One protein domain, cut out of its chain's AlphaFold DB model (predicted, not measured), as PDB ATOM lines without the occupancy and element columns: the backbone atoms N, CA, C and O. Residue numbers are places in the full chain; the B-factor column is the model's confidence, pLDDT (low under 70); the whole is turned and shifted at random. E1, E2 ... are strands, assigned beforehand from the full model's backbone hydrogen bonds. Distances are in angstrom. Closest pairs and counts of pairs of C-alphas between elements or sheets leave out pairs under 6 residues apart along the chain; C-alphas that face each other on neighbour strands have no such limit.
ATOM      1  N   ILE A   8     -28.283  45.013 -36.821       89.81
ATOM      2  CA  ILE A   8     -28.346  46.457 -37.051       89.81
ATOM      3  C   ILE A   8     -28.264  47.206 -35.724       89.81
ATOM      4  O   ILE A   8     -28.620  46.681 -34.668       89.81
ATOM      5  N   THR A   9     -27.843  48.462 -35.796       89.56
ATOM      6  CA  THR A   9     -27.749  49.348 -34.639       89.56
ATOM      7  C   THR A   9     -28.671  50.541 -34.847       89.56
ATOM      8  O   THR A   9     -28.545  51.256 -35.839       89.56
ATOM      9  N   ILE A  10     -29.604  50.749 -33.918       89.44
ATOM     10  CA  ILE A  10     -30.586  51.838 -33.959       89.44
ATOM     11  C   ILE A  10     -30.435  52.685 -32.698       89.44
ATOM     12  O   ILE A  10     -30.162  52.167 -31.618       89.44
ATOM     13  N   ARG A  11     -30.636  53.996 -32.809       89.06
ATOM     14  CA  ARG A  11     -30.637  54.889 -31.643       89.06
ATOM     15  C   ARG A  11     -31.809  54.587 -30.717       89.06
ATOM     16  O   ARG A  11     -32.939  54.410 -31.167       89.06
ATOM     17  N   SER A  12     -31.555  54.616 -29.413       84.38
ATOM     18  CA  SER A  12     -32.599  54.422 -28.402       84.38
ATOM     19  C   SER A  12     -33.547  55.619 -28.287       84.38
ATOM     20  O   SER A  12     -34.686  55.449 -27.863       84.38
ATOM     21  N   HIS A  13     -33.104  56.816 -28.681       83.31
ATOM     22  CA  HIS A  13     -33.908  58.038 -28.658       83.31
ATOM     23  C   HIS A  13     -33.748  58.827 -29.969       83.31
ATOM     24  O   HIS A  13     -32.648  58.856 -30.526       83.31
ATOM     25  N   PRO A  14     -34.808  59.487 -30.476       78.31
ATOM     26  CA  PRO A  14     -34.751  60.223 -31.742       78.31
ATOM     27  C   PRO A  14     -33.751  61.391 -31.748       78.31
ATOM     28  O   PRO A  14     -33.131  61.650 -32.778       78.31
ATOM     29  N   SER A  15     -33.593  62.096 -30.623       80.31
ATOM     30  CA  SER A  15     -32.751  63.302 -30.528       80.31
ATOM     31  C   SER A  15     -31.663  63.258 -29.458       80.31
ATOM     32  O   SER A  15     -30.719  64.035 -29.537       80.31
ATOM     33  N   GLU A  16     -31.795  62.379 -28.465       82.94
ATOM     34  CA  GLU A  16     -30.943  62.398 -27.274       82.94
ATOM     35  C   GLU A  16     -29.958  61.236 -27.343       82.94
ATOM     36  O   GLU A  16     -30.280  60.157 -27.842       82.94
ATOM     37  N   GLU A  17     -28.767  61.432 -26.796       81.81
ATOM     38  CA  GLU A  17     -27.726  60.406 -26.741       81.81
ATOM     39  C   GLU A  17     -27.985  59.453 -25.559       81.81
ATOM     40  O   GLU A  17     -27.257  59.429 -24.569       81.81
ATOM     41  N   LEU A  18     -29.064  58.666 -25.656       83.00
ATOM     42  CA  LEU A  18     -29.425  57.615 -24.689       83.00
ATOM     43  C   LEU A  18     -28.864  56.235 -25.077       83.00
ATOM     44  O   LEU A  18     -29.331  55.200 -24.601       83.00
ATOM     45  N   GLY A  19     -27.850  56.227 -25.944       86.31
ATOM     46  CA  GLY A  19     -27.212  55.029 -26.470       86.31
ATOM     47  C   GLY A  19     -27.933  54.425 -27.672       86.31
ATOM     48  O   GLY A  19     -28.876  54.987 -28.236       86.31
ATOM     49  N   GLU A  20     -27.450  53.254 -28.067       88.00
ATOM     50  CA  GLU A  20     -27.926  52.514 -29.229       88.00
ATOM     51  C   GLU A  20     -28.354  51.105 -28.815       88.00
ATOM     52  O   GLU A  20     -27.740  50.477 -27.947       88.00
ATOM     53  N   ARG A  21     -29.402  50.601 -29.463       87.44
ATOM     54  CA  ARG A  21     -29.875  49.225 -29.358       87.44
ATOM     55  C   ARG A  21     -29.389  48.423 -30.557       87.44
ATOM     56  O   ARG A  21     -29.456  48.879 -31.698       87.44
ATOM     57  N   LYS A  22     -28.896  47.217 -30.283       89.06
ATOM     58  CA  LYS A  22     -28.507  46.247 -31.308       89.06
ATOM     59  C   LYS A  22     -29.649  45.277 -31.534       89.06
ATOM     60  O   LYS A  22     -30.055  44.590 -30.600       89.06
ATOM     61  N   ILE A  23     -30.123  45.200 -32.766       89.56
ATOM     62  CA  ILE A  23     -31.224  44.329 -33.156       89.56
ATOM     63  C   ILE A  23     -30.670  43.250 -34.074       89.56
ATOM     64  O   ILE A  23     -30.107  43.545 -35.126       89.56
ATOM     65  N   LYS A  24     -30.836  41.991 -33.670       89.50
ATOM     66  CA  LYS A  24     -30.527  40.837 -34.515       89.50
ATOM     67  C   LYS A  24     -31.720  40.515 -35.398       89.50
ATOM     68  O   LYS A  24     -32.827  40.362 -34.887       89.50
ATOM     69  N   LEU A  25     -31.469  40.393 -36.693       89.25
ATOM     70  CA  LEU A  25     -32.453  40.014 -37.697       89.25
ATOM     71  C   LEU A  25     -32.316  38.520 -37.993       89.25
ATOM     72  O   LEU A  25     -31.215  38.033 -38.249       89.25
ATOM     73  N   ASP A  26     -33.430  37.799 -37.983       84.75
ATOM     74  CA  ASP A  26     -33.503  36.365 -38.297       84.75
ATOM     75  C   ASP A  26     -34.240  36.079 -39.618       84.75
ATOM     76  O   ASP A  26     -34.522  34.930 -39.952       84.75
ATOM     77  N   GLY A  27     -34.503  37.131 -40.400       82.56
ATOM     78  CA  GLY A  27     -35.213  37.060 -41.676       82.56
ATOM     79  C   GLY A  27     -36.719  37.306 -41.570       82.56
ATOM     80  O   GLY A  27     -37.383  37.319 -42.604       82.56
ATOM     81  N   MET A  28     -37.254  37.538 -40.366       87.19
ATOM     82  CA  MET A  28     -38.640  37.953 -40.156       87.19
ATOM     83  C   MET A  28     -38.720  39.211 -39.291       87.19
ATOM     84  O   MET A  28     -37.803  39.550 -38.544       87.19
ATOM     85  N   VAL A  29     -39.833  39.929 -39.430       92.56
ATOM     86  CA  VAL A  29     -40.197  41.046 -38.559       92.56
ATOM     87  C   VAL A  29     -41.689  40.988 -38.261       92.56
ATOM     88  O   VAL A  29     -42.479  40.510 -39.075       92.56
ATOM     89  N   TYR A  30     -42.070  41.511 -37.106       94.31
ATOM     90  CA  TYR A  30     -43.447  41.745 -36.703       94.31
ATOM     91  C   TYR A  30     -43.777  43.223 -36.885       94.31
ATOM     92  O   TYR A  30     -42.959  44.095 -36.581       94.31
ATOM     93  N   ILE A  31     -44.984  43.487 -37.372       95.31
ATOM     94  CA  ILE A  31     -45.574  44.818 -37.506       95.31
ATOM     95  C   ILE A  31     -46.995  44.771 -36.951       95.31
ATOM     96  O   ILE A  31     -47.588  43.691 -36.858       95.31
ATOM     97  N   GLU A  32     -47.555  45.929 -36.623       95.06
ATOM     98  CA  GLU A  32     -48.970  46.006 -36.280       95.06
ATOM     99  C   GLU A  32     -49.840  45.645 -37.483       95.06
ATOM    100  O   GLU A  32     -49.543  45.985 -38.630       95.06
ATOM    101  N   THR A  33     -50.948  44.950 -37.225       93.81
ATOM    102  CA  THR A  33     -51.829  44.463 -38.303       93.81
ATOM    103  C   THR A  33     -52.432  45.618 -39.113       93.81
ATOM    104  O   THR A  33     -52.644  45.494 -40.317       93.81
ATOM    105  N   GLU A  34     -52.681  46.756 -38.464       94.81
ATOM    106  CA  GLU A  34     -53.213  47.975 -39.084       94.81
ATOM    107  C   GLU A  34     -52.236  48.669 -40.045       94.81
ATOM    108  O   GLU A  34     -52.665  49.446 -40.897       94.81
ATOM    109  N   ASP A  35     -50.945  48.349 -39.955       96.06
ATOM    110  CA  ASP A  35     -49.885  48.931 -40.777       96.06
ATOM    111  C   ASP A  35     -49.549  48.101 -42.026       96.06
ATOM    112  O   ASP A  35     -48.604  48.412 -42.755       96.06
ATOM    113  N   HIS A  36     -50.298  47.030 -42.289       94.75
ATOM    114  CA  HIS A  36     -50.051  46.157 -43.430       94.75
ATOM    115  C   HIS A  36     -50.176  46.902 -44.774       94.75
ATOM    116  O   HIS A  36     -51.239  47.425 -45.121       94.75
ATOM    117  N   GLY A  37     -49.113  46.883 -45.583       94.88
ATOM    118  CA  GLY A  37     -49.089  47.494 -46.913       94.88
ATOM    119  C   GLY A  37     -47.689  47.912 -47.359       94.88
ATOM    120  O   GLY A  37     -46.684  47.397 -46.875       94.88
ATOM    121  N   ASP A  38     -47.631  48.871 -48.284       95.88
ATOM    122  CA  ASP A  38     -46.376  49.461 -48.759       95.88
ATOM    123  C   ASP A  38     -45.895  50.536 -47.772       95.88
ATOM    124  O   ASP A  38     -46.398  51.663 -47.741       95.88
ATOM    125  N   VAL A  39     -44.910  50.179 -46.950       96.56
ATOM    126  CA  VAL A  39     -44.483  50.960 -45.779       96.56
ATOM    127  C   VAL A  39     -42.964  51.000 -45.649       96.56
ATOM    128  O   VAL A  39     -42.239  50.238 -46.293       96.56
ATOM    129  N   ARG A  40     -42.463  51.926 -44.827       96.19
ATOM    130  CA  ARG A  40     -41.063  51.957 -44.402       96.19
ATOM    131  C   ARG A  40     -40.954  51.498 -42.957       96.19
ATOM    132  O   ARG A  40     -41.474  52.150 -42.056       96.19
ATOM    133  N   LEU A  41     -40.196  50.434 -42.736       94.94
ATOM    134  CA  LEU A  41     -39.743  50.026 -41.416       94.94
ATOM    135  C   LEU A  41     -38.754  51.077 -40.911       94.94
ATOM    136  O   LEU A  41     -37.719  51.326 -41.544       94.94
ATOM    137  N   LYS A  42     -39.099  51.747 -39.807       93.62
ATOM    138  CA  LYS A  42     -38.291  52.832 -39.242       93.62
ATOM    139  C   LYS A  42     -36.833  52.394 -39.071       93.62
ATOM    140  O   LYS A  42     -36.566  51.309 -38.564       93.62
ATOM    141  N   ASP A  43     -35.914  53.247 -39.525       91.56
ATOM    142  CA  ASP A  43     -34.460  53.052 -39.457       91.56
ATOM    143  C   ASP A  43     -33.930  51.749 -40.100       91.56
ATOM    144  O   ASP A  43     -32.781  51.384 -39.874       91.56
ATOM    145  N   LEU A  44     -34.729  51.081 -40.949       92.56
ATOM    146  CA  LEU A  44     -34.350  49.833 -41.619       92.56
ATOM    147  C   LEU A  44     -34.516  49.896 -43.145       92.56
ATOM    148  O   LEU A  44     -33.547  50.138 -43.864       92.56
ATOM    149  N   CYS A  45     -35.723  49.663 -43.669       93.50
ATOM    150  CA  CYS A  45     -35.949  49.541 -45.111       93.50
ATOM    151  C   CYS A  45     -37.415  49.751 -45.513       93.50
ATOM    152  O   CYS A  45     -38.322  49.768 -44.687       93.50
ATOM    153  N   ASP A  46     -37.624  49.906 -46.811       95.19
ATOM    154  CA  ASP A  46     -38.917  49.967 -47.474       95.19
ATOM    155  C   ASP A  46     -39.370  48.552 -47.853       95.19
ATOM    156  O   ASP A  46     -38.645  47.846 -48.562       95.19
ATOM    157  N   ILE A  47     -40.587  48.164 -47.469       94.00
ATOM    158  CA  ILE A  47     -41.218  46.892 -47.851       94.00
ATOM    159  C   ILE A  47     -42.502  47.135 -48.651       94.00
ATOM    160  O   ILE A  47     -43.086  48.220 -48.588       94.00
ATOM    161  N   ASN A  48     -42.912  46.143 -49.438       94.06
ATOM    162  CA  ASN A  48     -44.242  46.103 -50.045       94.06
ATOM    163  C   ASN A  48     -45.222  45.272 -49.195       94.06
ATOM    164  O   ASN A  48     -44.818  44.637 -48.220       94.06
ATOM    165  N   ALA A  49     -46.489  45.226 -49.607       93.56
ATOM    166  CA  ALA A  49     -47.537  44.442 -48.943       93.56
ATOM    167  C   ALA A  49     -47.232  42.933 -48.803       93.56
ATOM    168  O   ALA A  49     -47.753  42.293 -47.899       93.56
ATOM    169  N   ASP A  50     -46.368  42.365 -49.649       92.75
ATOM    170  CA  ASP A  50     -45.940  40.961 -49.544       92.75
ATOM    171  C   ASP A  50     -44.782  40.766 -48.540       92.75
ATOM    172  O   ASP A  50     -44.214  39.677 -48.442       92.75
ATOM    173  N   GLY A  51     -44.363  41.825 -47.837       90.44
ATOM    174  CA  GLY A  51     -43.216  41.818 -46.923       90.44
ATOM    175  C   GLY A  51     -41.856  41.797 -47.627       90.44
ATOM    176  O   GLY A  51     -40.825  41.585 -46.991       90.44
ATOM    177  N   THR A  52     -41.817  42.011 -48.945       91.75
ATOM    178  CA  THR A  52     -40.572  42.005 -49.720       91.75
ATOM    179  C   THR A  52     -39.868  43.353 -49.624       91.75
ATOM    180  O   THR A  52     -40.472  44.402 -49.852       91.75
ATOM    181  N   ILE A  53     -38.560  43.328 -49.360       92.50
ATOM    182  CA  ILE A  53     -37.721  44.531 -49.340       92.50
ATOM    183  C   ILE A  53     -37.633  45.130 -50.747       92.50
ATOM    184  O   ILE A  53     -37.193  44.485 -51.700       92.50
ATOM    185  N   THR A  54     -37.996  46.403 -50.859       92.94
ATOM    186  CA  THR A  54     -37.988  47.166 -52.116       92.94
ATOM    187  C   THR A  54     -36.850  48.182 -52.185       92.94
ATOM    188  O   THR A  54     -36.307  48.423 -53.265       92.94
ATOM    189  N   SER A  55     -36.443  48.757 -51.049       92.56
ATOM    190  CA  SER A  55     -35.325  49.705 -50.972       92.56
ATOM    191  C   SER A  55     -34.762  49.796 -49.556       92.56
ATOM    192  O   SER A  55     -35.508  49.830 -48.589       92.56
ATOM    193  N   ILE A  56     -33.441  49.896 -49.413       90.88
ATOM    194  CA  ILE A  56     -32.812  50.222 -48.119       90.88
ATOM    195  C   ILE A  56     -32.846  51.740 -47.903       90.88
ATOM    196  O   ILE A  56     -33.275  52.234 -46.861       90.88
ATOM    197  N   GLU A  57     -32.469  52.504 -48.926       89.44
ATOM    198  CA  GLU A  57     -32.504  53.966 -48.893       89.44
ATOM    199  C   GLU A  57     -33.942  54.482 -48.939       89.44
ATOM    200  O   GLU A  57     -34.778  53.934 -49.659       89.44
ATOM    201  N   LYS A  58     -34.228  55.558 -48.204       86.88
ATOM    202  CA  LYS A  58     -35.536  56.219 -48.251       86.88
ATOM    203  C   LYS A  58     -35.707  56.918 -49.600       86.88
ATOM    204  O   LYS A  58     -34.934  57.821 -49.915       86.88
ATOM    205  N   ARG A  59     -36.721  56.527 -50.377       81.88
ATOM    206  CA  ARG A  59     -36.940  57.056 -51.740       81.88
ATOM    207  C   ARG A  59     -38.192  57.903 -51.911       81.88
ATOM    208  O   ARG A  59     -38.242  58.720 -52.825       81.88
ATOM    209  N   ASP A  60     -39.188  57.720 -51.055       86.69
ATOM    210  CA  ASP A  60     -40.497  58.351 -51.197       86.69
ATOM    211  C   ASP A  60     -41.109  58.727 -49.833       86.69
ATOM    212  O   ASP A  60     -40.425  58.789 -48.803       86.69
ATOM    213  N   SER A  61     -42.397  59.072 -49.851       88.25
ATOM    214  CA  SER A  61     -43.174  59.537 -48.702       88.25
ATOM    215  C   SER A  61     -44.105  58.465 -48.129       88.25
ATOM    216  O   SER A  61     -45.166  58.812 -47.608       88.25
ATOM    217  N   ARG A  62     -43.759  57.177 -48.250       93.12
ATOM    218  CA  ARG A  62     -44.548  56.107 -47.630       93.12
ATOM    219  C   ARG A  62     -44.614  56.251 -46.097       93.12
ATOM    220  O   ARG A  62     -43.693  56.829 -45.503       93.12
ATOM    221  N   PRO A  63     -45.674  55.736 -45.445       95.12
ATOM    222  CA  PRO A  63     -45.779  55.736 -43.989       95.12
ATOM    223  C   PRO A  63     -44.574  55.048 -43.341       95.12
ATOM    224  O   PRO A  63     -44.120  54.005 -43.813       95.12
ATOM    225  N   ILE A  64     -44.053  55.645 -42.266       95.50
ATOM    226  CA  ILE A  64     -42.981  55.059 -41.458       95.50
ATOM    227  C   ILE A  64     -43.620  54.384 -40.252       95.50
ATOM    228  O   ILE A  64     -44.316  55.047 -39.480       95.50
ATOM    229  N   ILE A  65     -43.357  53.092 -40.086       96.50
ATOM    230  CA  ILE A  65     -43.969  52.257 -39.055       96.50
ATOM    231  C   ILE A  65     -42.918  51.695 -38.098       96.50
ATOM    232  O   ILE A  65     -41.743  51.546 -38.459       96.50
ATOM    233  N   HIS A  66     -43.337  51.406 -36.866       95.19
ATOM    234  CA  HIS A  66     -42.515  50.644 -35.932       95.19
ATOM    235  C   HIS A  66     -42.595  49.155 -36.291       95.19
ATOM    236  O   HIS A  66     -43.483  48.725 -37.026       95.19
ATOM    237  N   TRP A  67     -41.631  48.383 -35.808       95.25
ATOM    238  CA  TRP A  67     -41.505  46.966 -36.116       95.25
ATOM    239  C   TRP A  67     -40.628  46.288 -35.066       95.25
ATOM    240  O   TRP A  67     -39.944  46.961 -34.290       95.25
ATOM    241  N   LEU A  68     -40.632  44.960 -35.066       94.38
ATOM    242  CA  LEU A  68     -39.854  44.152 -34.139       94.38
ATOM    243  C   LEU A  68     -39.205  42.971 -34.862       94.38
ATOM    244  O   LEU A  68     -39.893  42.253 -35.575       94.38
ATOM    245  N   ALA A  69     -37.908  42.728 -34.671       92.19
ATOM    246  CA  ALA A  69     -37.264  41.516 -35.202       92.19
ATOM    247  C   ALA A  69     -37.617  40.280 -34.366       92.19
ATOM    248  O   ALA A  69     -37.958  39.222 -34.877       92.19
TER     249      ALA A  69
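What this domain is: This is residues 8 to 69 of the 122 residues of the protein "tRNA-synt_1c_C domain-containing protein" of candidate division Zixibacteria bacterium (UniProt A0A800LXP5). There is little regular structure: a small three-strand sheet, E3 E4 E5, sits among long loops, with a separate hairpin, E1 and E2, off to one side. The printed part has 62 residues, no named helix and five strands, E1 to E5, holding 18 residues: class all strand, both sheets antiparallel. It is compact, radius of gyration of the C-alphas 12.0 A, spanning 34 by 26 by 21 A.

Where its parts are: E3 is residues 39 to 41, E4 45 to 47 and E5 53 to 55, ending at C-alpha 55 (-35.325, 49.705, -50.972). E1, residues 8 to 11, begins at C-alpha 8 (-28.346, 46.457, -37.051); E2, residues 20 to 24, is 13.1 A long.

How they stand to each other: E3 E4 E5 is a meander, successive strands being antiparallel neighbours. Within hydrogen-bond range are N 41 and O 45, 2.8 A, N 46 and O 55, 2.8 A, and, in hairpin E1 and E2, N 10 and O 21, 2.9 A. Residues 40 to 41 pair parallel with 64 to 65. E2 and E3 are apart.

The domain as a whole: The farthest C-alphas, Glu 17 and Asp 50, are 35.1 A apart. The printed part has no cut; link E2 to E3 is long. No printed residue is under pLDDT 70.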